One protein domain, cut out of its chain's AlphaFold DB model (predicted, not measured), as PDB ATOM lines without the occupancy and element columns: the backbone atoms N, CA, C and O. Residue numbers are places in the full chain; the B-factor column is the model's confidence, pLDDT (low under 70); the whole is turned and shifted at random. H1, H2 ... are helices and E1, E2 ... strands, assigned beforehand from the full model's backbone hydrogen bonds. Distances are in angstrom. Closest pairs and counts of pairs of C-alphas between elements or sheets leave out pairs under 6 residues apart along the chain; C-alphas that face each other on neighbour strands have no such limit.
ATOM      1  N   VAL A 183     -29.588 -11.041  30.433       69.44
ATOM      2  CA  VAL A 183     -30.032 -12.004  31.434       69.44
ATOM      3  C   VAL A 183     -31.386 -12.576  31.019       69.44
ATOM      4  O   VAL A 183     -32.404 -11.890  31.103       69.44
ATOM      5  N   HIS A 184     -31.407 -13.843  30.606       80.50
ATOM      6  CA  HIS A 184     -32.646 -14.573  30.332       80.50
ATOM      7  C   HIS A 184     -32.842 -15.758  31.283       80.50
ATOM      8  O   HIS A 184     -31.892 -16.443  31.668       80.50
ATOM      9  N   GLU A 185     -34.094 -15.989  31.679       84.75
ATOM     10  CA  GLU A 185     -34.510 -17.198  32.392       84.75
ATOM     11  C   GLU A 185     -34.517 -18.376  31.413       84.75
ATOM     12  O   GLU A 185     -35.042 -18.254  30.308       84.75
ATOM     13  N   ILE A 186     -33.930 -19.518  31.786       85.31
ATOM     14  CA  ILE A 186     -33.908 -20.686  30.896       85.31
ATOM     15  C   ILE A 186     -35.329 -21.198  30.707       85.31
ATOM     16  O   ILE A 186     -35.927 -21.742  31.634       85.31
ATOM     17  N   ASN A 187     -35.830 -21.114  29.478       86.81
ATOM     18  CA  ASN A 187     -37.097 -21.712  29.106       86.81
ATOM     19  C   ASN A 187     -36.871 -22.933  28.207       86.81
ATOM     20  O   ASN A 187     -36.173 -22.863  27.194       86.81
ATOM     21  N   THR A 188     -37.510 -24.057  28.538       87.56
ATOM     22  CA  THR A 188     -37.498 -25.257  27.687       87.56
ATOM     23  C   THR A 188     -38.185 -25.017  26.337       87.56
ATOM     24  O   THR A 188     -38.062 -25.837  25.434       87.56
ATOM     25  N   THR A 189     -38.904 -23.905  26.162       86.75
ATOM     26  CA  THR A 189     -39.528 -23.517  24.888       86.75
ATOM     27  C   THR A 189     -38.600 -22.767  23.932       86.75
ATOM     28  O   THR A 189     -38.987 -22.574  22.781       86.75
ATOM     29  N   TYR A 190     -37.395 -22.362  24.357       89.44
ATOM     30  CA  TYR A 190     -36.453 -21.675  23.465       89.44
ATOM     31  C   TYR A 190     -36.086 -22.530  22.252       89.44
ATOM     32  O   TYR A 190     -36.166 -23.752  22.313       89.44
ATOM     33  N   SER A 191     -35.725 -21.914  21.126       90.06
ATOM     34  CA  SER A 191     -35.249 -22.674  19.968       90.06
ATOM     35  C   SER A 191     -33.869 -23.272  20.253       90.06
ATOM     36  O   SER A 191     -33.114 -22.762  21.082       90.06
ATOM     37  N   ASP A 192     -33.526 -24.350  19.551       88.88
ATOM     38  CA  ASP A 192     -32.195 -24.954  19.662       88.88
ATOM     39  C   ASP A 192     -31.093 -23.989  19.197       88.88
ATOM     40  O   ASP A 192     -30.009 -23.993  19.771       88.88
ATOM     41  N   ASP A 193     -31.389 -23.103  18.239       87.94
ATOM     42  CA  ASP A 193     -30.460 -22.054  17.801       87.94
ATOM     43  C   ASP A 193     -30.110 -21.103  18.955       87.94
ATOM     44  O   ASP A 193     -28.942 -20.814  19.189       87.94
ATOM     45  N   TYR A 194     -31.108 -20.694  19.744       88.88
ATOM     46  CA  TYR A 194     -30.886 -19.831  20.903       88.88
ATOM     47  C   TYR A 194     -30.125 -20.555  22.018       88.88
ATOM     48  O   TYR A 194     -29.235 -19.992  22.648       88.88
ATOM     49  N   LEU A 195     -30.444 -21.833  22.249       90.94
ATOM     50  CA  LEU A 195     -29.734 -22.651  23.233       90.94
ATOM     51  C   LEU A 195     -28.274 -22.931  22.846       90.94
ATOM     52  O   LEU A 195     -27.454 -23.169  23.731       90.94
ATOM     53  N   ALA A 196     -27.942 -22.896  21.554       89.31
ATOM     54  CA  ALA A 196     -26.575 -23.064  21.068       89.31
ATOM     55  C   ALA A 196     -25.674 -21.858  21.360       89.31
ATOM     56  O   ALA A 196     -24.460 -22.023  21.440       89.31
ATOM     57  N   GLU A 197     -26.256 -20.678  21.573       88.06
ATOM     58  CA  GLU A 197     -25.526 -19.451  21.923       88.06
ATOM     59  C   GLU A 197     -25.272 -19.310  23.436       88.06
ATOM     60  O   GLU A 197     -24.616 -18.368  23.887       88.06
ATOM     61  N   VAL A 198     -25.790 -20.240  24.242       89.94
ATOM     62  CA  VAL A 198     -25.674 -20.220  25.702       89.94
ATOM     63  C   VAL A 198     -24.289 -20.684  26.134       89.94
ATOM     64  O   VAL A 198     -23.932 -21.848  25.962       89.94
ATOM     65  N   LEU A 199     -23.524 -19.784  26.757       90.94
ATOM     66  CA  LEU A 199     -22.149 -20.060  27.185       90.94
ATOM     67  C   LEU A 199     -22.045 -20.421  28.664       90.94
ATOM     68  O   LEU A 199     -21.199 -21.228  29.053       90.94
ATOM     69  N   SER A 200     -22.895 -19.840  29.505       92.81
ATOM     70  CA  SER A 200     -22.903 -20.106  30.939       92.81
ATOM     71  C   SER A 200     -24.321 -20.062  31.504       92.81
ATOM     72  O   SER A 200     -25.207 -19.397  30.967       92.81
ATOM     73  N   ILE A 201     -24.535 -20.814  32.582       92.44
ATOM     74  CA  ILE A 201     -25.757 -20.799  33.385       92.44
ATOM     75  C   ILE A 201     -25.380 -20.388  34.795       92.44
ATOM     76  O   ILE A 201     -24.530 -21.024  35.424       92.44
ATOM     77  N   ARG A 202     -26.055 -19.372  35.322       91.50
ATOM     78  CA  ARG A 202     -25.963 -18.996  36.725       91.50
ATOM     79  C   ARG A 202     -27.098 -19.642  37.517       91.50
ATOM     80  O   ARG A 202     -28.279 -19.526  37.201       91.50
ATOM     81  N   LEU A 203     -26.722 -20.344  38.574       90.75
ATOM     82  CA  LEU A 203     -27.631 -20.841  39.596       90.75
ATOM     83  C   LEU A 203     -27.631 -19.834  40.742       90.75
ATOM     84  O   LEU A 203     -26.557 -19.459  41.213       90.75
ATOM     85  N   SER A 204     -28.813 -19.407  41.182       88.00
ATOM     86  CA  SER A 204     -28.968 -18.451  42.280       88.00
ATOM     87  C   SER A 204     -29.845 -19.043  43.379       88.00
ATOM     88  O   SER A 204     -30.888 -19.648  43.116       88.00
ATOM     89  N   TRP A 205     -29.428 -18.864  44.631       86.06
ATOM     90  CA  TRP A 205     -30.156 -19.352  45.802       86.06
ATOM     91  C   TRP A 205     -30.797 -18.193  46.576       86.06
ATOM     92  O   TRP A 205     -30.247 -17.091  46.603       86.06
ATOM     93  N   PRO A 206     -31.908 -18.433  47.301       83.62
ATOM     94  CA  PRO A 206     -32.543 -17.418  48.150       83.62
ATOM     95  C   PRO A 206     -31.624 -16.850  49.242       83.62
ATOM     96  O   PRO A 206     -31.874 -15.771  49.765       83.62
ATOM     97  N   THR A 207     -30.554 -17.571  49.588       85.56
ATOM     98  CA  THR A 207     -29.521 -17.140  50.541       85.56
ATOM     99  C   THR A 207     -28.592 -16.055  49.986       85.56
ATOM    100  O   THR A 207     -27.765 -15.541  50.734       85.56
ATOM    101  N   GLY A 208     -28.693 -15.723  48.695       86.38
ATOM    102  CA  GLY A 208     -27.778 -14.819  47.993       86.38
ATOM    103  C   GLY A 208     -26.517 -15.501  47.455       86.38
ATOM    104  O   GLY A 208     -25.714 -14.850  46.794       86.38
ATOM    105  N   ALA A 209     -26.336 -16.803  47.705       86.94
ATOM    106  CA  ALA A 209     -25.278 -17.574  47.062       86.94
ATOM    107  C   ALA A 209     -25.577 -17.734  45.561       86.94
ATOM    108  O   ALA A 209     -26.743 -17.821  45.164       86.94
ATOM    109  N   SER A 210     -24.533 -17.795  44.734       90.00
ATOM    110  CA  SER A 210     -24.647 -18.081  43.304       90.00
ATOM    111  C   SER A 210     -23.468 -18.915  42.800       90.00
ATOM    112  O   SER A 210     -22.396 -18.940  43.405       90.00
ATOM    113  N   ALA A 211     -23.680 -19.636  41.701       91.38
ATOM    114  CA  ALA A 211     -22.666 -20.440  41.029       91.38
ATOM    115  C   ALA A 211     -22.842 -20.313  39.518       91.38
ATOM    116  O   ALA A 211     -23.963 -20.394  39.024       91.38
ATOM    117  N   VAL A 212     -21.743 -20.137  38.787       92.00
ATOM    118  CA  VAL A 212     -21.747 -20.052  37.321       92.00
ATOM    119  C   VAL A 212     -21.175 -21.341  36.750       92.00
ATOM    120  O   VAL A 212     -20.084 -21.769  37.120       92.00
ATOM    121  N   LEU A 213     -21.922 -21.963  35.844       94.25
ATOM    122  CA  LEU A 213     -21.580 -23.220  35.199       94.25
ATOM    123  C   LEU A 213     -21.463 -22.986  33.694       94.25
ATOM    124  O   LEU A 213     -22.451 -22.673  33.039       94.25
ATOM    125  N   GLY A 214     -20.263 -23.154  33.132       94.12
ATOM    126  CA  GLY A 214     -20.070 -23.093  31.678       94.12
ATOM    127  C   GLY A 214     -20.835 -24.213  30.971       94.12
ATOM    128  O   GLY A 214     -20.745 -25.368  31.398       94.12
ATOM    129  N   VAL A 215     -21.574 -23.884  29.914       95.44
ATOM    130  CA  VAL A 215     -22.354 -24.823  29.100       95.44
ATOM    131  C   VAL A 215     -21.491 -25.347  27.961       95.44
ATOM    132  O   VAL A 215     -20.827 -24.590  27.263       95.44
ATOM    133  N   LYS A 216     -21.468 -26.671  27.805       96.12
ATOM    134  CA  LYS A 216     -20.730 -27.368  26.743       96.12
ATOM    135  C   LYS A 216     -21.650 -27.840  25.625       96.12
ATOM    136  O   LYS A 216     -21.261 -27.823  24.464       96.12
ATOM    137  N   ALA A 217     -22.836 -28.315  25.984       95.50
ATOM    138  CA  ALA A 217     -23.830 -28.810  25.044       95.50
ATOM    139  C   ALA A 217     -25.216 -28.815  25.693       95.50
ATOM    140  O   ALA A 217     -25.344 -28.777  26.918       95.50
ATOM    141  N   PHE A 218     -26.254 -28.946  24.878       94.50
ATOM    142  CA  PHE A 218     -27.609 -29.215  25.339       94.50
ATOM    143  C   PHE A 218     -28.223 -30.358  24.528       94.50
ATOM    144  O   PHE A 218     -27.799 -30.668  23.416       94.50
ATOM    145  N   SER A 219     -29.216 -31.020  25.107       93.06
ATOM    146  CA  SER A 219     -29.961 -32.091  24.466       93.06
ATOM    147  C   SER A 219     -31.410 -32.063  24.925       93.06
ATOM    148  O   SER A 219     -31.704 -31.960  26.119       93.06
ATOM    149  N   ARG A 220     -32.319 -32.187  23.961       91.00
ATOM    150  CA  ARG A 220     -33.741 -32.419  24.194       91.00
ATOM    151  C   ARG A 220     -34.034 -33.875  23.858       91.00
ATOM    152  O   ARG A 220     -34.017 -34.221  22.675       91.00
ATOM    153  N   PRO A 221     -34.268 -34.754  24.846       85.19
ATOM    154  CA  PRO A 221     -34.784 -36.075  24.536       85.19
ATOM    155  C   PRO A 221     -36.141 -35.887  23.854       85.19
ATOM    156  O   PRO A 221     -37.057 -35.315  24.444       85.19
ATOM    157  N   GLY A 222     -36.247 -36.310  22.593       78.56
ATOM    158  CA  GLY A 222     -37.515 -36.275  21.874       78.56
ATOM    159  C   GLY A 222     -38.570 -37.041  22.667       78.56
ATOM    160  O   GLY A 222     -38.298 -38.120  23.191       78.56
ATOM    161  N   ASP A 223     -39.777 -36.496  22.746       74.62
ATOM    162  CA  ASP A 223     -40.897 -37.082  23.490       74.62
ATOM    163  C   ASP A 223     -41.483 -38.348  22.831       74.62
ATOM    164  O   ASP A 223     -42.506 -38.868  23.268       74.62
ATOM    165  N   GLY A 224     -40.856 -38.843  21.758       73.56
ATOM    166  CA  GLY A 224     -41.330 -39.966  20.949       73.56
ATOM    167  C   GLY A 224     -42.523 -39.628  20.048       73.56
ATOM    168  O   GLY A 224     -42.793 -40.378  19.115       73.56
ATOM    169  N   ASN A 225     -43.184 -38.487  20.263       74.38
ATOM    170  CA  ASN A 225     -44.382 -38.067  19.534       74.38
ATOM    171  C   ASN A 225     -44.084 -37.034  18.437       74.38
ATOM    172  O   ASN A 225     -45.001 -36.553  17.772       74.38
ATOM    173  N   GLY A 226     -42.809 -36.698  18.223       65.12
ATOM    174  CA  GLY A 226     -42.390 -35.742  17.200       65.12
ATOM    175  C   GLY A 226     -42.613 -34.283  17.598       65.12
ATOM    176  O   GLY A 226     -42.502 -33.409  16.737       65.12
ATOM    177  N   SER A 227     -42.896 -33.992  18.875       64.69
ATOM    178  CA  SER A 227     -42.900 -32.611  19.352       64.69
ATOM    179  C   SER A 227     -41.457 -32.131  19.483       64.69
ATOM    180  O   SER A 227     -40.669 -32.669  20.260       64.69
ATOM    181  N   ALA A 228     -41.100 -31.091  18.728       58.44
ATOM    182  CA  ALA A 228     -39.781 -30.458  18.818       58.44
ATOM    183  C   ALA A 228     -39.556 -29.746  20.171       58.44
ATOM    184  O   ALA A 228     -38.425 -29.441  20.551       58.44
ATOM    185  N   LEU A 229     -40.629 -29.495  20.924       64.06
ATOM    186  CA  LEU A 229     -40.577 -28.891  22.249       64.06
ATOM    187  C   LEU A 229     -40.698 -29.995  23.298       64.06
ATOM    188  O   LEU A 229     -41.782 -30.281  23.807       64.06
ATOM    189  N   ALA A 230     -39.570 -30.640  23.591       62.25
ATOM    190  CA  ALA A 230     -39.487 -31.585  24.692       62.25
ATOM    191  C   ALA A 230     -39.791 -30.873  26.020       62.25
ATOM    192  O   ALA A 230     -39.320 -29.763  26.272       62.25
ATOM    193  N   SER A 231     -40.517 -31.546  26.914       82.38
ATOM    194  CA  SER A 231     -40.748 -31.071  28.286       82.38
ATOM    195  C   SER A 231     -39.473 -31.055  29.140       82.38
ATOM    196  O   SER A 231     -39.498 -30.607  30.286       82.38
ATOM    197  N   GLN A 232     -38.368 -31.572  28.596       90.81
ATOM    198  CA  GLN A 232     -37.107 -31.786  29.278       90.81
ATOM    199  C   GLN A 232     -35.947 -31.215  28.454       90.81
ATOM    200  O   GLN A 232     -35.760 -31.578  27.294       90.81
ATOM    201  N   LEU A 233     -35.132 -30.375  29.084       93.56
ATOM    202  CA  LEU A 233     -33.877 -29.859  28.556       93.56
ATOM    203  C   LEU A 233     -32.730 -30.392  29.414       93.56
ATOM    204  O   LEU A 233     -32.670 -30.129  30.612       93.56
ATOM    205  N   THR A 234     -31.819 -31.149  28.813       94.81
ATOM    206  CA  THR A 234     -30.597 -31.606  29.482       94.81
ATOM    207  C   THR A 234     -29.442 -30.735  29.028       94.81
ATOM    208  O   THR A 234     -29.055 -30.781  27.866       94.81
ATOM    209  N   VAL A 235     -28.889 -29.941  29.936       95.50
ATOM    210  CA  VAL A 235     -27.710 -29.115  29.694       95.50
ATOM    211  C   VAL A 235     -26.485 -29.829  30.243       95.50
ATOM    212  O   VAL A 235     -26.424 -30.191  31.417       95.50
ATOM    213  N   MET A 236     -25.497 -30.037  29.387       96.50
ATOM    214  CA  MET A 236     -24.181 -30.516  29.768       96.50
ATOM    215  C   MET A 236     -23.321 -29.314  30.145       96.50
ATOM    216  O   MET A 236     -23.046 -28.446  29.316       96.50
ATOM    217  N   THR A 237     -22.889 -29.267  31.397       96.38
ATOM    218  CA  THR A 237     -22.027 -28.208  31.925       96.38
ATOM    219  C   THR A 237     -20.571 -28.668  32.005       96.38
ATOM    220  O   THR A 237     -20.234 -29.818  31.721       96.38
ATOM    221  N   SER A 238     -19.678 -27.766  32.404       94.88
ATOM    222  CA  SER A 238     -18.275 -28.080  32.694       94.88
ATOM    223  C   SER A 238     -18.084 -29.108  33.814       94.88
ATOM    224  O   SER A 238     -17.078 -29.814  33.785       94.88
ATOM    225  N   VAL A 239     -19.043 -29.208  34.738       95.81
ATOM    226  CA  VAL A 239     -18.971 -30.053  35.939       95.81
ATOM    227  C   VAL A 239     -19.782 -31.343  35.791       95.81
ATOM    228  O   VAL A 239     -19.355 -32.385  36.265       95.81
ATOM    229  N   GLY A 240     -20.937 -31.289  35.126       96.25
ATOM    230  CA  GLY A 240     -21.826 -32.441  34.956       96.25
ATOM    231  C   GLY A 240     -23.127 -32.064  34.252       96.25
ATOM    232  O   GLY A 240     -23.180 -31.069  33.524       96.25
ATOM    233  N   PHE A 241     -24.190 -32.836  34.457       95.25
ATOM    234  CA  PHE A 241     -25.465 -32.626  33.766       95.25
ATOM    235  C   PHE A 241     -26.495 -31.894  34.635       95.25
ATOM    236  O   PHE A 241     -26.642 -32.144  35.830       95.25
ATOM    237  N   LEU A 242     -27.252 -31.004  34.003       94.69
ATOM    238  CA  LEU A 242     -28.430 -30.361  34.569       94.69
ATOM    239  C   LEU A 242     -29.632 -30.738  33.719       94.69
ATOM    240  O   LEU A 242     -29.650 -30.492  32.519       94.69
ATOM    241  N   THR A 243     -30.651 -31.334  34.321       93.88
ATOM    242  CA  THR A 243     -31.902 -31.625  33.624       93.88
ATOM    243  C   THR A 243     -32.994 -30.700  34.125       93.88
ATOM    244  O   THR A 243     -33.441 -30.815  35.264       93.88
ATOM    245  N   ILE A 244     -33.465 -29.823  33.253       92.50
ATOM    246  CA  ILE A 244     -34.563 -28.898  33.499       92.50
ATOM    247  C   ILE A 244     -35.831 -29.532  32.931       92.50
ATOM    248  O   ILE A 244     -35.877 -29.901  31.760       92.50
ATOM    249  N   HIS A 245     -36.848 -29.702  33.765       89.25
ATOM    250  CA  HIS A 245     -38.151 -30.218  33.370       89.25
ATOM    251  C   HIS A 245     -39.242 -29.331  33.962       89.25
ATOM    252  O   HIS A 245     -39.560 -29.462  35.146       89.25
ATOM    253  N   ALA A 246     -39.836 -28.478  33.127       83.00
ATOM    254  CA  ALA A 246     -40.813 -27.471  33.539       83.00
ATOM    255  C   ALA A 246     -40.323 -26.652  34.753       83.00
ATOM    256  O   ALA A 246     -39.404 -25.854  34.621       83.00
ATOM    257  N   ASP A 247     -40.894 -26.891  35.931       81.25
ATOM    258  CA  ASP A 247     -40.628 -26.203  37.198       81.25
ATOM    259  C   ASP A 247     -39.544 -26.874  38.062       81.25
ATOM    260  O   ASP A 247     -39.309 -26.475  39.203       81.25
ATOM    261  N   ARG A 248     -38.907 -27.943  37.569       82.31
ATOM    262  CA  ARG A 248     -37.969 -28.753  38.357       82.31
ATOM    263  C   ARG A 248     -36.625 -28.876  37.681       82.31
ATOM    264  O   ARG A 248     -36.527 -29.190  36.500       82.31
ATOM    265  N   ILE A 249     -35.585 -28.754  38.491       88.50
ATOM    266  CA  ILE A 249     -34.205 -28.953  38.071       88.50
ATOM    267  C   ILE A 249     -33.697 -30.194  38.786       88.50
ATOM    268  O   ILE A 249     -33.733 -30.287  40.015       88.50
ATOM    269  N   LYS A 250     -33.247 -31.177  38.015       91.62
ATOM    270  CA  LYS A 250     -32.474 -32.300  38.532       91.62
ATOM    271  C   LYS A 250     -31.008 -31.987  38.295       91.62
ATOM    272  O   LYS A 250     -30.598 -31.734  37.163       91.62
ATOM    273  N   ILE A 251     -30.257 -32.000  39.381       92.69
ATOM    274  CA  ILE A 251     -28.820 -31.787  39.385       92.69
ATOM    275  C   ILE A 251     -28.166 -33.166  39.435       92.69
ATOM    276  O   ILE A 251     -28.578 -34.010  40.233       92.69
ATOM    277  N   ASP A 252     -27.213 -33.412  38.541       94.12
ATOM    278  CA  ASP A 252     -26.405 -34.626  38.575       94.12
ATOM    279  C   ASP A 252     -25.493 -34.661  39.816       94.12
ATOM    280  O   ASP A 252     -25.144 -33.615  40.371       94.12
ATOM    281  N   GLN A 253     -25.105 -35.858  40.262       93.75
ATOM    282  CA  GLN A 253     -24.318 -36.040  41.483       93.75
ATOM    283  C   GLN A 253     -22.981 -35.284  41.437       93.75
ATOM    284  O   GLN A 253     -22.546 -34.755  42.461       93.75
ATOM    285  N   ASP A 254     -22.356 -35.166  40.263       92.94
ATOM    286  CA  ASP A 254     -21.093 -34.437  40.119       92.94
ATOM    287  C   ASP A 254     -21.273 -32.930  40.348       92.94
ATOM    288  O   ASP A 254     -20.470 -32.288  41.031       92.94
ATOM    289  N   VAL A 255     -22.378 -32.366  39.850       91.81
ATOM    290  CA  VAL A 255     -22.720 -30.955  40.068       91.81
ATOM    291  C   VAL A 255     -23.116 -30.721  41.528       91.81
ATOM    292  O   VAL A 255     -22.711 -29.719  42.112       91.81
ATOM    293  N   GLU A 256     -23.841 -31.648  42.159       91.12
ATOM    294  CA  GLU A 256     -24.161 -31.569  43.591       91.12
ATOM    295  C   GLU A 256     -22.888 -31.562  44.450       91.12
ATOM    296  O   GLU A 256     -22.712 -30.672  45.285       91.12
ATOM    297  N   ASN A 257     -21.960 -32.490  44.198       91.88
ATOM    298  CA  ASN A 257     -20.679 -32.567  44.902       91.88
ATOM    299  C   ASN A 257     -19.857 -31.281  44.733       91.88
ATOM    300  O   ASN A 257     -19.292 -30.774  45.705       91.88
ATOM    301  N   PHE A 258     -19.821 -30.717  43.524       91.94
ATOM    302  CA  PHE A 258     -19.152 -29.446  43.259       91.94
ATOM    303  C   PHE A 258     -19.780 -28.285  44.041       91.94
ATOM    304  O   PHE A 258     -19.065 -27.524  44.701       91.94
ATOM    305  N   LEU A 259     -21.108 -28.171  44.037       91.00
ATOM    306  CA  LEU A 259     -21.836 -27.116  44.751       91.00
ATOM    307  C   LEU A 259     -21.695 -27.231  46.279       91.00
ATOM    308  O   LEU A 259     -21.652 -26.215  46.974       91.00
ATOM    309  N   LEU A 260     -21.569 -28.452  46.805       90.19
ATOM    310  CA  LEU A 260     -21.231 -28.697  48.211       90.19
ATOM    311  C   LEU A 260     -19.778 -28.304  48.516       90.19
ATOM    312  O   LEU A 260     -19.517 -27.638  49.515       90.19
ATOM    313  N   SER A 261     -18.830 -28.675  47.648       89.12
ATOM    314  CA  SER A 261     -17.400 -28.393  47.850       89.12
ATOM    315  C   SER A 261     -17.057 -26.901  47.795       89.12
ATOM    316  O   SER A 261     -16.136 -26.451  48.471       89.12
ATOM    317  N   THR A 262     -17.825 -26.125  47.027       86.62
ATOM    318  CA  THR A 262     -17.663 -24.669  46.897       86.62
ATOM    319  C   THR A 262     -18.322 -23.893  48.041       86.62
ATOM    320  O   THR A 262     -18.186 -22.674  48.106       86.62
ATOM    321  N   GLY A 263     -19.035 -24.572  48.950       85.12
ATOM    322  CA  GLY A 263     -19.764 -23.938  50.051       85.12
ATOM    323  C   GLY A 263     -21.014 -23.170  49.608       85.12
ATOM    324  O   GLY A 263     -21.641 -22.501  50.427       85.12
ATOM    325  N   VAL A 264     -21.396 -23.272  48.331       83.00
ATOM    326  CA  VAL A 264     -22.598 -22.633  47.777       83.00
ATOM    327  C   VAL A 264     -23.856 -23.292  48.344       83.00
ATOM    328  O   VAL A 264     -24.829 -22.611  48.670       83.00
ATOM    329  N   LEU A 283     -34.894 -33.435  45.761       48.28
ATOM    330  CA  LEU A 283     -35.423 -32.375  44.913       48.28
ATOM    331  C   LEU A 283     -35.130 -31.058  45.629       48.28
ATOM    332  O   LEU A 283     -35.682 -30.803  46.699       48.28
ATOM    333  N   LEU A 284     -34.235 -30.255  45.063       52.59
ATOM    334  CA  LEU A 284     -33.991 -28.901  45.538       52.59
ATOM    335  C   LEU A 284     -35.218 -28.056  45.186       52.59
ATOM    336  O   LEU A 284     -35.371 -27.594  44.059       52.59
ATOM    337  N   GLN A 285     -36.134 -27.902  46.141       48.31
ATOM    338  CA  GLN A 285     -37.183 -26.892  46.051       48.31
ATOM    339  C   GLN A 285     -36.566 -25.533  46.399       48.31
ATOM    340  O   GLN A 285     -35.973 -25.384  47.466       48.31
ATOM    341  N   GLY A 286     -36.693 -24.560  45.494       45.84
ATOM    342  CA  GLY A 286     -36.272 -23.173  45.729       45.84
ATOM    343  C   GLY A 286     -34.950 -22.746  45.086       45.84
ATOM    344  O   GLY A 286     -34.464 -21.668  45.413       45.84
ATOM    345  N   VAL A 287     -34.361 -23.544  44.185       54.69
ATOM    346  CA  VAL A 287     -33.325 -23.024  43.275       54.69
ATOM    347  C   VAL A 287     -34.036 -22.289  42.159       54.69
ATOM    348  O   VAL A 287     -34.792 -22.900  41.407       54.69
ATOM    349  N   ASN A 288     -33.778 -20.993  42.052       54.75
ATOM    350  CA  ASN A 288     -34.241 -20.240  40.909       54.75
ATOM    351  C   ASN A 288     -33.088 -20.140  39.907       54.75
ATOM    352  O   ASN A 288     -31.990 -19.689  40.247       54.75
ATOM    353  N   ILE A 289     -33.321 -20.594  38.677       56.78
ATOM    354  CA  ILE A 289     -32.380 -20.347  37.588       56.78
ATOM    355  C   ILE A 289     -32.682 -18.960  37.068       56.78
ATOM    356  O   ILE A 289     -33.719 -18.723  36.459       56.78
ATOM    357  N   PHE A 290     -31.743 -18.062  37.277       60.72
ATOM    358  CA  PHE A 290     -31.768 -16.764  36.651       60.72
ATOM    359  C   PHE A 290     -30.401 -16.608  36.036       60.72
ATOM    360  O   PHE A 290     -29.426 -16.695  36.776       60.72
ATOM    361  N   GLU A 291     -30.365 -16.363  34.728       59.84
ATOM    362  CA  GLU A 291     -29.206 -15.867  33.986       59.84
ATOM    363  C   GLU A 291     -28.465 -16.921  33.170       59.84
ATOM    364  O   GLU A 291     -27.583 -17.653  33.622       59.84
ATOM    365  N   ILE A 292     -28.863 -16.952  31.905       52.81
ATOM    366  CA  ILE A 292     -28.006 -17.320  30.793       52.81
ATOM    367  C   ILE A 292     -27.203 -16.087  30.382       52.81
ATOM    368  O   ILE A 292     -27.794 -15.034  30.165       52.81
ATOM    369  N   GLU A 293     -25.894 -16.236  30.195       52.44
ATOM    370  CA  GLU A 293     -25.105 -15.267  29.430       52.44
ATOM    371  C   GLU A 293     -24.959 -15.787  27.990       52.44
ATOM    372  O   GLU A 293     -24.298 -16.804  27.747       52.44
ATOM    373  N   THR A 294     -25.603 -15.110  27.032       50.69
ATOM    374  CA  THR A 294     -25.345 -15.289  25.596       50.69
ATOM    375  C   THR A 294     -24.422 -14.178  25.105       50.69
ATOM    376  O   THR A 294     -24.570 -13.009  25.473       50.69
ATOM    377  N   PHE A 295     -23.456 -14.523  24.256       45.84
ATOM    378  CA  PHE A 295     -22.748 -13.524  23.462       45.84
ATOM    379  C   PHE A 295     -23.457 -13.433  22.117       45.84
ATOM    380  O   PHE A 295     -23.442 -14.390  21.349       45.84
TER     381      PHE A 295
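Overview. This is residues 183 to 264 and 283 to 295 of the 346 residues of the protein "Hypothetical protein" of Tetraselmis chuii (UniProt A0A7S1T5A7). One six-stranded antiparallel sheet, strongly twisted and curled, folds at a sharp bend in E2, with E3, E4 and E5 on one side of the fold running crosswise to E1 and E6 on the other. It stays open between its edge strands E5 and E6, and two short helices lie on its opposite faces, H1 beside the strands and H2 across them. The printed part has 95 residues, with named elements in the order H1 E1 E2 E3 E4 E5 H2 E6, a sheet order of E5 E4 E3 E2 E1 E6, and the class mixed, helices and strands. The whole is compact, with a radius of gyration of the C-alphas of 13.1 A and spans of 41 by 30 by 21 A.

Arrangement. In the sheet, E2, residues 210 to 219, bends by 78 degrees at residue 216. Its pairing is staggered: residues 210 to 214 pair with E1, residues 198 to 204, and residues 215 to 219 with E3, residues 232 to 237. N 213 and O 201 are 2.8 A apart, as are N 219 and O 234, both within hydrogen-bond range. E4, residues 241 to 245, is antiparallel to E3 at 158 degrees, with N 242 and O 235 2.8 A apart. E5, residues 248 to 251, is antiparallel to E4 at 168 degrees, with N 250 and O 243 2.8 A apart. E1 to E5 form a meander, each strand the antiparallel neighbour of the one before. E6, residues 288 to 294, is antiparallel to E1 at 155 degrees, with N 202 and O 291 2.9 A apart; the edge strands E5 and E6 are apart. H2, residues 253 to 261, is on the sheet at a height of 9.0 A, only just over E4 and E1, with 3 of its C-alphas falling on each. It runs across the strands, only just, at 61 degrees to E1 on the local plane; its closest C-alphas to E4 are those of Val 255 and Phe 241, 7.1 A apart. H1, residues 192 to 196, is on the opposite face at a height of 7.7 A, over none of the strands; the C-alphas of Leu 195 and Phe 218, the closest of H1 and E2, are 7.2 A apart. Every O i to N i+4 pair in H1 and H2 is within hydrogen-bond range.

Along the chain. E2 is the longest strand, 24.1 A from C-alpha 210 at (-24.647, -18.081, 43.304) to C-alpha 219 at (-29.961, -32.091, 24.466). E6 measures 18.4 A, E1 17.0 A, E3 15.7 A, E4 12.9 A, H2 12.1 A, E5 9.7 A and H1 6.1 A. H1 begins with C-alpha 192 at (-32.195, -24.954, 19.662), and E6 ends with C-alpha 294 at (-25.345, -15.289, 25.596).

Size, cuts and confidence. The C-alphas of Asn 225 and Gly 263 are the two farthest apart, 41.7 A. The link from E2 to E3, residues 220 to 231, is long. Residues 265 to 282 are not printed, and C-alphas 264 and 283 are 16.4 A apart across this cut. The mean pLDDT of the printed part is 82.8; residue 183, residues 226 to 230 and residues 283 to 295 are under 70.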